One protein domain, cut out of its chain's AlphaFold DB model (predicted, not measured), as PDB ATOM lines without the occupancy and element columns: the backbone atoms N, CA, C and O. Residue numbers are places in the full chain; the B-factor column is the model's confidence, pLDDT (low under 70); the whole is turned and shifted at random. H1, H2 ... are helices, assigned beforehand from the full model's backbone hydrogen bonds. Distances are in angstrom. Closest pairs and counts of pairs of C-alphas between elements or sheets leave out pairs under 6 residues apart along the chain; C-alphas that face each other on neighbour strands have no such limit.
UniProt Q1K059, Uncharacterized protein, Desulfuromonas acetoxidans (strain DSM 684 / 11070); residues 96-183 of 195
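Overview. This is residues 96 to 183 of the 195 residues of an uncharacterized protein of Desulfuromonas acetoxidans (strain DSM 684 / 11070) (UniProt Q1K059). One long helix, H3, makes the spine of this domain, with the shorter H1 side by side with it and running the same way. H2 stands steeply close to this pair, and H4 is near it on the other side from H2, after a long loop that folds back from the end of H3. The printed part has 88 residues with four named helices, in the order H1, H2, H3, H4, and no named strand. Its class is all helix, with 52 residues in the named helices. The whole is compact, with a radius of gyration of the C-alphas of 13.5 A and spans of 37 by 25 by 20 A.

Along the chain. H3, residues 134 to 156, is 32.6 A long, from C-alpha 134 at (131.662, 157.792, 100.188) to C-alpha 156 at (104.844, 158.729, 118.713). H1, residues 96 to 106, is 15.5 A long and begins at C-alpha 96 at (133.237, 162.802, 109.232). H2 is residues 115 to 122, 10.5 A long. H4, residues 168 to 177, is 14.1 A long and ends at C-alpha 177 at (115.705, 167.839, 110.030).

Arrangement. H3 and H1 touch at a shallow tilt of 24 degrees, the same way; their closest C-alphas, those of Ile 141 and Ile 101, are 5.6 A apart. H2 is close to H3 but not clearly touching, at a steep tilt of 64 degrees, opposite ways; the closest C-alphas, those of Leu 120 and Ala 140, are 6.3 A apart. H2 is also close to H1 but not clearly touching, at a steep tilt of 67 degrees, opposite ways; the closest C-alphas, those of Leu 116 and Ala 105, are 6.7 A apart. H4 is near H3, with 7 pairs of C-alphas within 10 A, and near H1, with 5. H2 and H4 are apart. In H1, H2, H3 and H4 every O i to N i+4 pair is within hydrogen-bond range.

Size, cuts and confidence. The two C-alphas farthest apart, those of Asn 128 and Ser 183, are 38.8 A apart. The printed part has no cut. The links H2 to H3 and H3 to H4 are long, with 11 residues each; H1 to H2 is a short link of 8. The mean pLDDT of the printed part is 88.2, and residue 183 is under 70.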
ATOM      1  N   ALA A  96     134.475 162.083 108.929       80.50
ATOM      2  CA  ALA A  96     133.237 162.802 109.232       80.50
ATOM      3  C   ALA A  96     131.975 162.044 108.776       80.50
ATOM      4  O   ALA A  96     130.949 162.041 109.455       80.50
ATOM      5  N   GLU A  97     132.034 161.369 107.624       87.94
ATOM      6  CA  GLU A  97     130.940 160.515 107.155       87.94
ATOM      7  C   GLU A  97     130.727 159.306 108.074       87.94
ATOM      8  O   GLU A  97     129.584 158.962 108.364       87.94
ATOM      9  N   ARG A  98     131.808 158.683 108.563       90.69
ATOM     10  CA  ARG A  98     131.726 157.555 109.506       90.69
ATOM     11  C   ARG A  98     131.187 157.983 110.865       90.69
ATOM     12  O   ARG A  98     130.320 157.309 111.409       90.69
ATOM     13  N   GLU A  99     131.647 159.121 111.369       89.06
ATOM     14  CA  GLU A  99     131.151 159.716 112.611       89.06
ATOM     15  C   GLU A  99     129.641 159.975 112.532       89.06
ATOM     16  O   GLU A  99     128.886 159.603 113.426       89.06
ATOM     17  N   LYS A 100     129.161 160.516 111.407       87.12
ATOM     18  CA  LYS A 100     127.728 160.745 111.200       87.12
ATOM     19  C   LYS A 100     126.899 159.458 111.223       87.12
ATOM     20  O   LYS A 100     125.770 159.478 111.705       87.12
ATOM     21  N   ILE A 101     127.430 158.359 110.692       92.75
ATOM     22  CA  ILE A 101     126.767 157.045 110.722       92.75
ATOM     23  C   ILE A 101     126.660 156.546 112.159       92.75
ATOM     24  O   ILE A 101     125.583 156.114 112.556       92.75
ATOM     25  N   GLN A 102     127.741 156.656 112.933       92.06
ATOM     26  CA  GLN A 102     127.767 156.251 114.336       92.06
ATOM     27  C   GLN A 102     126.744 157.037 115.167       92.06
ATOM     28  O   GLN A 102     125.908 156.439 115.836       92.06
ATOM     29  N   ILE A 103     126.718 158.365 115.023       88.06
ATOM     30  CA  ILE A 103     125.761 159.231 115.731       88.06
ATOM     31  C   ILE A 103     124.313 158.851 115.397       88.06
ATOM     32  O   ILE A 103     123.467 158.776 116.282       88.06
ATOM     33  N   LEU A 104     124.003 158.604 114.120       92.19
ATOM     34  CA  LEU A 104     122.657 158.180 113.725       92.19
ATOM     35  C   LEU A 104     122.310 156.789 114.261       92.19
ATOM     36  O   LEU A 104     121.156 156.544 114.591       92.19
ATOM     37  N   ALA A 105     123.285 155.884 114.338       93.38
ATOM     38  CA  ALA A 105     123.080 154.552 114.890       93.38
ATOM     39  C   ALA A 105     122.781 154.595 116.396       93.38
ATOM     40  O   ALA A 105     121.976 153.796 116.857       93.38
ATOM     41  N   GLU A 106     123.363 155.534 117.140       92.50
ATOM     42  CA  GLU A 106     123.124 155.719 118.580       92.50
ATOM     43  C   GLU A 106     121.734 156.274 118.920       92.50
ATOM     44  O   GLU A 106     121.287 156.145 120.058       92.50
ATOM     45  N   LEU A 107     121.039 156.877 117.949       91.00
ATOM     46  CA  LEU A 107     119.642 157.307 118.098       91.00
ATOM     47  C   LEU A 107     118.646 156.145 117.995       91.00
ATOM     48  O   LEU A 107     117.450 156.334 118.216       91.00
ATOM     49  N   ILE A 108     119.110 154.972 117.574       93.25
ATOM     50  CA  ILE A 108     118.264 153.832 117.251       93.25
ATOM     51  C   ILE A 108     118.455 152.777 118.331       93.25
ATOM     52  O   ILE A 108     119.568 152.326 118.584       93.25
ATOM     53  N   ASP A 109     117.346 152.346 118.922       90.88
ATOM     54  CA  ASP A 109     117.340 151.210 119.833       90.88
ATOM     55  C   ASP A 109     117.442 149.897 119.035       90.88
ATOM     56  O   ASP A 109     116.502 149.465 118.350       90.88
ATOM     57  N   TRP A 110     118.633 149.298 119.041       93.25
ATOM     58  CA  TRP A 110     118.924 148.079 118.294       93.25
ATOM     59  C   TRP A 110     118.515 146.842 119.085       93.25
ATOM     60  O   TRP A 110     118.898 146.645 120.229       93.25
ATOM     61  N   ARG A 111     117.813 145.921 118.419       90.81
ATOM     62  CA  ARG A 111     117.374 144.653 119.034       90.81
ATOM     63  C   ARG A 111     118.498 143.641 119.261       90.81
ATOM     64  O   ARG A 111     118.285 142.645 119.942       90.81
ATOM     65  N   VAL A 112     119.630 143.829 118.592       93.06
ATOM     66  CA  VAL A 112     120.781 142.920 118.595       93.06
ATOM     67  C   VAL A 112     122.059 143.750 118.542       93.06
ATOM     68  O   VAL A 112     122.067 144.814 117.921       93.06
ATOM     69  N   GLU A 113     123.136 143.255 119.153       87.31
ATOM     70  CA  GLU A 113     124.407 143.988 119.292       87.31
ATOM     71  C   GLU A 113     125.009 144.407 117.942       87.31
ATOM     72  O   GLU A 113     125.463 145.535 117.774       87.31
ATOM     73  N   ASN A 114     124.933 143.542 116.927       92.50
ATOM     74  CA  ASN A 114     125.394 143.823 115.563       92.50
ATOM     75  C   ASN A 114     124.290 144.403 114.655       92.50
ATOM     76  O   ASN A 114     124.323 144.246 113.429       92.50
ATOM     77  N   GLY A 115     123.292 145.069 115.244       93.81
ATOM     78  CA  GLY A 115     122.111 145.562 114.537       93.81
ATOM     79  C   GLY A 115     122.445 146.505 113.383       93.81
ATOM     80  O   GLY A 115     121.881 146.360 112.294       93.81
ATOM     81  N   LEU A 116     123.412 147.407 113.590       95.19
ATOM     82  CA  LEU A 116     123.885 148.336 112.565       95.19
ATOM     83  C   LEU A 116     124.436 147.597 111.343       95.19
ATOM     84  O   LEU A 116     123.995 147.851 110.224       95.19
ATOM     85  N   GLU A 117     125.365 146.662 111.540       94.88
ATOM     86  CA  GLU A 117     126.005 145.930 110.441       94.88
ATOM     87  C   GLU A 117     124.977 145.133 109.630       94.88
ATOM     88  O   GLU A 117     124.923 145.248 108.401       94.88
ATOM     89  N   LEU A 118     124.096 144.400 110.321       95.12
ATOM     90  CA  LEU A 118     123.029 143.621 109.691       95.12
ATOM     91  C   LEU A 118     122.047 144.506 108.920       95.12
ATOM     92  O   LEU A 118     121.561 144.124 107.849       95.12
ATOM     93  N   PHE A 119     121.736 145.690 109.446       96.00
ATOM     94  CA  PHE A 119     120.875 146.646 108.765       96.00
ATOM     95  C   PHE A 119     121.542 147.216 107.513       96.00
ATOM     96  O   PHE A 119     120.919 147.246 106.449       96.00
ATOM     97  N   LEU A 120     122.808 147.629 107.606       96.38
ATOM     98  CA  LEU A 120     123.547 148.160 106.462       96.38
ATOM     99  C   LEU A 120     123.691 147.114 105.353       96.38
ATOM    100  O   LEU A 120     123.512 147.433 104.175       96.38
ATOM    101  N   GLU A 121     123.920 145.855 105.716       95.00
ATOM    102  CA  GLU A 121     123.973 144.756 104.760       95.00
ATOM    103  C   GLU A 121     122.619 144.501 104.092       95.00
ATOM    104  O   GLU A 121     122.504 144.554 102.865       95.00
ATOM    105  N   LYS A 122     121.563 144.279 104.881       93.94
ATOM    106  CA  LYS A 122     120.264 143.843 104.346       93.94
ATOM    107  C   LYS A 122     119.452 144.969 103.714       93.94
ATOM    108  O   LYS A 122     118.723 144.735 102.751       93.94
ATOM    109  N   ARG A 123     119.513 146.182 104.269       91.75
ATOM    110  CA  ARG A 123     118.650 147.310 103.871       91.75
ATOM    111  C   ARG A 123     119.384 148.348 103.036       91.75
ATOM    112  O   ARG A 123     118.832 148.774 102.026       91.75
ATOM    113  N   ALA A 124     120.610 148.716 103.411       90.12
ATOM    114  CA  ALA A 124     121.413 149.661 102.628       90.12
ATOM    115  C   ALA A 124     122.196 148.988 101.482       90.12
ATOM    116  O   ALA A 124     122.755 149.689 100.639       90.12
ATOM    117  N   ARG A 125     122.186 147.644 101.411       92.06
ATOM    118  CA  ARG A 125     122.891 146.825 100.405       92.06
ATOM    119  C   ARG A 125     124.405 147.066 100.393       92.06
ATOM    120  O   ARG A 125     125.043 147.006  99.344       92.06
ATOM    121  N   ILE A 126     124.976 147.341 101.564       92.25
ATOM    122  CA  ILE A 126     126.411 147.566 101.746       92.25
ATOM    123  C   ILE A 126     127.067 146.229 102.077       92.25
ATOM    124  O   ILE A 126     126.714 145.579 103.059       92.25
ATOM    125  N   LYS A 127     128.033 145.805 101.261       91.00
ATOM    126  CA  LYS A 127     128.670 144.489 101.391       91.00
ATOM    127  C   LYS A 127     129.257 144.283 102.796       91.00
ATOM    128  O   LYS A 127     130.083 145.081 103.246       91.00
ATOM    129  N   ASN A 128     128.860 143.192 103.456       91.06
ATOM    130  CA  ASN A 128     129.259 142.821 104.817       91.06
ATOM    131  C   ASN A 128     128.955 143.908 105.871       91.06
ATOM    132  O   ASN A 128     129.657 143.983 106.875       91.06
ATOM    133  N   GLY A 129     128.024 144.830 105.598       89.38
ATOM    134  CA  GLY A 129     127.709 145.954 106.487       89.38
ATOM    135  C   GLY A 129     128.831 146.991 106.643       89.38
ATOM    136  O   GLY A 129     128.723 147.886 107.475       89.38
ATOM    137  N   LYS A 130     129.915 146.907 105.853       93.25
ATOM    138  CA  LYS A 130     131.115 147.743 106.029       93.25
ATOM    139  C   LYS A 130     131.137 148.928 105.076       93.25
ATOM    140  O   LYS A 130     131.306 148.771 103.869       93.25
ATOM    141  N   VAL A 131     131.077 150.129 105.643       93.31
ATOM    142  CA  VAL A 131     131.134 151.398 104.908       93.31
ATOM    143  C   VAL A 131     132.573 151.703 104.498       93.31
ATOM    144  O   VAL A 131     133.405 152.087 105.323       93.31
ATOM    145  N   ARG A 132     132.886 151.521 103.212       91.44
ATOM    146  CA  ARG A 132     134.240 151.742 102.677       91.44
ATOM    147  C   ARG A 132     134.320 153.002 101.838       91.44
ATOM    148  O   ARG A 132     135.293 153.746 101.938       91.44
ATOM    149  N   THR A 133     133.302 153.235 101.023       92.56
ATOM    150  CA  THR A 133     133.275 154.315 100.036       92.56
ATOM    151  C   THR A 133     132.375 155.460 100.487       92.56
ATOM    152  O   THR A 133     131.461 155.257 101.288       92.56
ATOM    153  N   SER A 134     132.575 156.661  99.941       86.19
ATOM    154  CA  SER A 134     131.662 157.792 100.188       86.19
ATOM    155  C   SER A 134     130.240 157.468  99.714       86.19
ATOM    156  O   SER A 134     129.255 157.931 100.284       86.19
ATOM    157  N   ARG A 135     130.106 156.614  98.685       88.94
ATOM    158  CA  ARG A 135     128.802 156.130  98.222       88.94
ATOM    159  C   ARG A 135     128.131 155.236  99.262       88.94
ATOM    160  O   ARG A 135     126.945 155.428  99.516       88.94
ATOM    161  N   ASP A 136     128.872 154.312  99.868       91.75
ATOM    162  CA  ASP A 136     128.356 153.481 100.962       91.75
ATOM    163  C   ASP A 136     127.932 154.359 102.134       91.75
ATOM    164  O   ASP A 136     126.858 154.167 102.693       91.75
ATOM    165  N   ALA A 137     128.745 155.364 102.470       92.56
ATOM    166  CA  ALA A 137     128.444 156.258 103.575       92.56
ATOM    167  C   ALA A 137     127.162 157.057 103.332       92.56
ATOM    168  O   ALA A 137     126.296 157.117 104.201       92.56
ATOM    169  N   TYR A 138     127.002 157.605 102.128       91.56
ATOM    170  CA  TYR A 138     125.771 158.270 101.717       91.56
ATOM    171  C   TYR A 138     124.546 157.355 101.873       91.56
ATOM    172  O   TYR A 138     123.537 157.768 102.447       91.56
ATOM    173  N   LEU A 139     124.633 156.108 101.394       92.19
ATOM    174  CA  LEU A 139     123.538 155.138 101.491       92.19
ATOM    175  C   LEU A 139     123.225 154.770 102.946       92.19
ATOM    176  O   LEU A 139     122.055 154.703 103.314       92.19
ATOM    177  N   ALA A 140     124.254 154.575 103.773       94.12
ATOM    178  CA  ALA A 140     124.110 154.290 105.195       94.12
ATOM    179  C   ALA A 140     123.402 155.433 105.934       94.12
ATOM    180  O   ALA A 140     122.423 155.193 106.635       94.12
ATOM    181  N   ILE A 141     123.848 156.678 105.730       92.12
ATOM    182  CA  ILE A 141     123.276 157.871 106.371       92.12
ATOM    183  C   ILE A 141     121.788 158.015 106.034       92.12
ATOM    184  O   ILE A 141     120.967 158.192 106.932       92.12
ATOM    185  N   GLU A 142     121.427 157.924 104.754       92.12
ATOM    186  CA  GLU A 142     120.030 158.079 104.332       92.12
ATOM    187  C   GLU A 142     119.149 156.921 104.821       92.12
ATOM    188  O   GLU A 142     118.017 157.143 105.253       92.12
ATOM    189  N   ALA A 143     119.671 155.689 104.825       92.50
ATOM    190  CA  ALA A 143     118.949 154.536 105.349       92.50
ATOM    191  C   ALA A 143     118.708 154.640 106.865       92.50
ATOM    192  O   ALA A 143     117.604 154.345 107.320       92.50
ATOM    193  N   LEU A 144     119.708 155.084 107.636       94.88
ATOM    194  CA  LEU A 144     119.609 155.240 109.089       94.88
ATOM    195  C   LEU A 144     118.647 156.358 109.487       94.88
ATOM    196  O   LEU A 144     117.799 156.136 110.346       94.88
ATOM    197  N   LYS A 145     118.701 157.516 108.815       93.56
ATOM    198  CA  LYS A 145     117.716 158.593 109.017       93.56
ATOM    199  C   LYS A 145     116.294 158.080 108.829       93.56
ATOM    200  O   LYS A 145     115.448 158.255 109.696       93.56
ATOM    201  N   LYS A 146     116.051 157.367 107.727       93.31
ATOM    202  CA  LYS A 146     114.733 156.801 107.434       93.31
ATOM    203  C   LYS A 146     114.311 155.745 108.458       93.31
ATOM    204  O   LYS A 146     113.131 155.657 108.784       93.31
ATOM    205  N   LEU A 147     115.243 154.925 108.947       93.31
ATOM    206  CA  LEU A 147     114.958 153.943 109.995       93.31
ATOM    207  C   LEU A 147     114.531 154.637 111.292       93.31
ATOM    208  O   LEU A 147     113.488 154.286 111.840       93.31
ATOM    209  N   PHE A 148     115.298 155.636 111.725       94.38
ATOM    210  CA  PHE A 148     115.000 156.438 112.905       94.38
ATOM    211  C   PHE A 148     113.640 157.137 112.782       94.38
ATOM    212  O   PHE A 148     112.766 156.918 113.613       94.38
ATOM    213  N   GLU A 149     113.404 157.885 111.701       92.88
ATOM    214  CA  GLU A 149     112.147 158.615 111.478       92.88
ATOM    215  C   GLU A 149     110.926 157.685 111.437       92.88
ATOM    216  O   GLU A 149     109.882 158.004 112.002       92.88
ATOM    217  N   ASN A 150     111.047 156.509 110.811       92.12
ATOM    218  CA  ASN A 150     109.974 155.514 110.820       92.12
ATOM    219  C   ASN A 150     109.742 154.927 112.218       92.12
ATOM    220  O   ASN A 150     108.597 154.644 112.568       92.12
ATOM    221  N   GLY A 151     110.807 154.730 113.000       91.31
ATOM    222  CA  GLY A 151     110.719 154.307 114.397       91.31
ATOM    223  C   GLY A 151     109.967 155.334 115.240       91.31
ATOM    224  O   GLY A 151     108.974 154.988 115.876       91.31
ATOM    225  N   MET A 152     110.363 156.605 115.140       89.38
ATOM    226  CA  MET A 152     109.714 157.713 115.839       89.38
ATOM    227  C   MET A 152     108.251 157.861 115.426       89.38
ATOM    228  O   MET A 152     107.373 157.909 116.283       89.38
ATOM    229  N   LYS A 153     107.961 157.818 114.121       88.56
ATOM    230  CA  LYS A 153     106.587 157.862 113.608       88.56
ATOM    231  C   LYS A 153     105.734 156.706 114.128       88.56
ATOM    232  O   LYS A 153     104.553 156.890 114.407       88.56
ATOM    233  N   LYS A 154     106.309 155.507 114.244       88.69
ATOM    234  CA  LYS A 154     105.602 154.335 114.772       88.69
ATOM    235  C   LYS A 154     105.315 154.466 116.269       88.69
ATOM    236  O   LYS A 154     104.265 154.014 116.709       88.69
ATOM    237  N   GLN A 155     106.245 155.029 117.035       84.50
ATOM    238  CA  GLN A 155     106.141 155.116 118.490       84.50
ATOM    239  C   GLN A 155     105.300 156.310 118.957       84.50
ATOM    240  O   GLN A 155     104.549 156.178 119.916       84.50
ATOM    241  N   TYR A 156     105.405 157.448 118.272       83.75
ATOM    242  CA  TYR A 156     104.844 158.729 118.713       83.75
ATOM    243  C   TYR A 156     103.840 159.344 117.725       83.75
ATOM    244  O   TYR A 156     103.282 160.403 117.995       83.75
ATOM    245  N   GLY A 157     103.589 158.697 116.584       80.50
ATOM    246  CA  GLY A 157     102.680 159.195 115.552       80.50
ATOM    247  C   GLY A 157     103.345 160.140 114.538       80.50
ATOM    248  O   GLY A 157     104.544 160.402 114.615       80.50
ATOM    249  N   PRO A 158     102.599 160.624 113.527       80.94
ATOM    250  CA  PRO A 158     103.139 161.447 112.439       80.94
ATOM    251  C   PRO A 158     103.688 162.804 112.903       80.94
ATOM    252  O   PRO A 158     104.698 163.253 112.362       80.94
ATOM    253  N   ASP A 159     103.098 163.391 113.943       79.94
ATOM    254  CA  ASP A 159     103.425 164.735 114.438       79.94
ATOM    255  C   ASP A 159     104.548 164.750 115.485       79.94
ATOM    256  O   ASP A 159     104.759 165.747 116.176       79.94
ATOM    257  N   TRP A 160     105.315 163.660 115.601       82.81
ATOM    258  CA  TRP A 160     106.399 163.525 116.581       82.81
ATOM    259  C   TRP A 160     107.473 164.625 116.479       82.81
ATOM    260  O   TRP A 160     108.178 164.892 117.447       82.81
ATOM    261  N   TRP A 161     107.565 165.308 115.335       81.81
ATOM    262  CA  TRP A 161     108.404 166.491 115.115       81.81
ATOM    263  C   TRP A 161     108.067 167.690 116.017       81.81
ATOM    264  O   TRP A 161     108.877 168.617 116.130       81.81
ATOM    265  N   LEU A 162     106.863 167.703 116.595       79.75
ATOM    266  CA  LEU A 162     106.362 168.738 117.500       79.75
ATOM    267  C   LEU A 162     106.589 168.395 118.976       79.75
ATOM    268  O   LEU A 162     106.424 169.270 119.823       79.75
ATOM    269  N   LEU A 163     106.943 167.147 119.282       72.50
ATOM    270  CA  LEU A 163     107.120 166.679 120.650       72.50
ATOM    271  C   LEU A 163     108.474 167.107 121.213       72.50
ATOM    272  O   LEU A 163     109.465 167.240 120.489       72.50
ATOM    273  N   GLU A 164     108.510 167.282 122.530       77.62
ATOM    274  CA  GLU A 164     109.744 167.485 123.279       77.62
ATOM    275  C   GLU A 164     110.246 166.149 123.826       77.62
ATOM    276  O   GLU A 164     109.487 165.350 124.376       77.62
ATOM    277  N   PHE A 165     111.544 165.911 123.667       78.56
ATOM    278  CA  PHE A 165     112.219 164.713 124.142       78.56
ATOM    279  C   PHE A 165     113.285 165.107 125.156       78.56
ATOM    280  O   PHE A 165     114.004 166.082 124.955       78.56
ATOM    281  N   ALA A 166     113.422 164.310 126.218       80.31
ATOM    282  CA  ALA A 166     114.487 164.488 127.204       80.31
ATOM    283  C   ALA A 166     115.886 164.215 126.620       80.31
ATOM    284  O   ALA A 166     116.884 164.694 127.147       80.31
ATOM    285  N   ASP A 167     115.965 163.435 125.537       81.06
ATOM    286  CA  ASP A 167     117.223 163.167 124.847       81.06
ATOM    287  C   ASP A 167     117.602 164.343 123.931       81.06
ATOM    288  O   ASP A 167     117.018 164.550 122.858       81.06
ATOM    289  N   ASP A 168     118.639 165.081 124.334       84.00
ATOM    290  CA  ASP A 168     119.213 166.202 123.582       84.00
ATOM    291  C   ASP A 168     119.616 165.825 122.150       84.00
ATOM    292  O   ASP A 168     119.614 166.673 121.250       84.00
ATOM    293  N   ARG A 169     119.945 164.553 121.898       86.00
ATOM    294  CA  ARG A 169     120.337 164.070 120.569       86.00
ATOM    295  C   ARG A 169     119.131 164.027 119.633       86.00
ATOM    296  O   ARG A 169     119.242 164.448 118.477       86.00
ATOM    297  N   ILE A 170     117.969 163.604 120.137       85.69
ATOM    298  CA  ILE A 170     116.700 163.616 119.393       85.69
ATOM    299  C   ILE A 170     116.278 165.060 119.119       85.69
ATOM    300  O   ILE A 170     115.982 165.408 117.973       85.69
ATOM    301  N   MET A 171     116.346 165.937 120.125       85.56
ATOM    302  CA  MET A 171     116.039 167.361 119.944       85.56
ATOM    303  C   MET A 171     116.996 168.033 118.950       85.56
ATOM    304  O   MET A 171     116.583 168.840 118.108       85.56
ATOM    305  N   GLY A 172     118.275 167.652 118.973       84.38
ATOM    306  CA  GLY A 172     119.275 168.064 117.993       84.38
ATOM    307  C   GLY A 172     118.950 167.604 116.569       84.38
ATOM    308  O   GLY A 172     119.135 168.379 115.624       84.38
ATOM    309  N   TYR A 173     118.437 166.381 116.409       87.94
ATOM    310  CA  TYR A 173     117.971 165.857 115.125       87.94
ATOM    311  C   TYR A 173     116.763 166.642 114.607       87.94
ATOM    312  O   TYR A 173     116.818 167.169 113.493       87.94
ATOM    313  N   ILE A 174     115.718 166.797 115.430       86.06
ATOM    314  CA  ILE A 174     114.496 167.542 115.087       86.06
ATOM    315  C   ILE A 174     114.861 168.956 114.640       86.06
ATOM    316  O   ILE A 174     114.486 169.377 113.552       86.06
ATOM    317  N   LYS A 175     115.697 169.674 115.393       84.69
ATOM    318  CA  LYS A 175     116.099 171.044 115.040       84.69
ATOM    319  C   LYS A 175     116.744 171.174 113.651       84.69
ATOM    320  O   LYS A 175     116.643 172.230 113.030       84.69
ATOM    321  N   ARG A 176     117.446 170.140 113.172       82.50
ATOM    322  CA  ARG A 176     118.142 170.144 111.870       82.50
ATOM    323  C   ARG A 176     117.295 169.590 110.727       82.50
ATOM    324  O   ARG A 176     117.517 169.981 109.583       82.50
ATOM    325  N   HIS A 177     116.400 168.652 111.026       85.75
ATOM    326  CA  HIS A 177     115.705 167.839 110.030       85.75
ATOM    327  C   HIS A 177     114.185 168.021 110.016       85.75
ATOM    328  O   HIS A 177     113.553 167.490 109.109       85.75
ATOM    329  N   ARG A 178     113.614 168.790 110.956       83.00
ATOM    330  CA  ARG A 178     112.180 169.107 111.004       83.00
ATOM    331  C   ARG A 178     111.721 169.643 109.645       83.00
ATOM    332  O   ARG A 178     112.260 170.656 109.188       83.00
ATOM    333  N   PRO A 179     110.747 168.980 109.003       80.94
ATOM    334  CA  PRO A 179     110.182 169.459 107.753       80.94
ATOM    335  C   PRO A 179     109.566 170.856 107.903       80.94
ATOM    336  O   PRO A 179     109.120 171.260 108.982       80.94
ATOM    337  N   GLU A 180     109.541 171.611 106.806       77.56
ATOM    338  CA  GLU A 180     109.032 172.988 106.798       77.56
ATOM    339  C   GLU A 180     107.547 173.066 107.183       77.56
ATOM    340  O   GLU A 180     107.155 174.005 107.871       77.56
ATOM    341  N   GLU A 181     106.757 172.039 106.852       75.19
ATOM    342  CA  GLU A 181     105.341 171.919 107.241       75.19
ATOM    343  C   GLU A 181     105.131 171.949 108.761       75.19
ATOM    344  O   GLU A 181     104.139 172.494 109.231       75.19
ATOM    345  N   TYR A 182     106.106 171.468 109.538       71.50
ATOM    346  CA  TYR A 182     106.064 171.560 110.993       71.50
ATOM    347  C   TYR A 182     106.734 172.834 111.502       71.50
ATOM    348  O   TYR A 182     106.700 173.071 112.693       71.50
ATOM    349  N   SER A 183     107.411 173.646 110.687       65.56
ATOM    350  CA  SER A 183     108.184 174.807 111.171       65.56
ATOM    351  C   SER A 183     107.332 176.054 111.451       65.56
ATOM    352  O   SER A 183     107.828 177.009 112.047       65.56
TER     353      SER A 183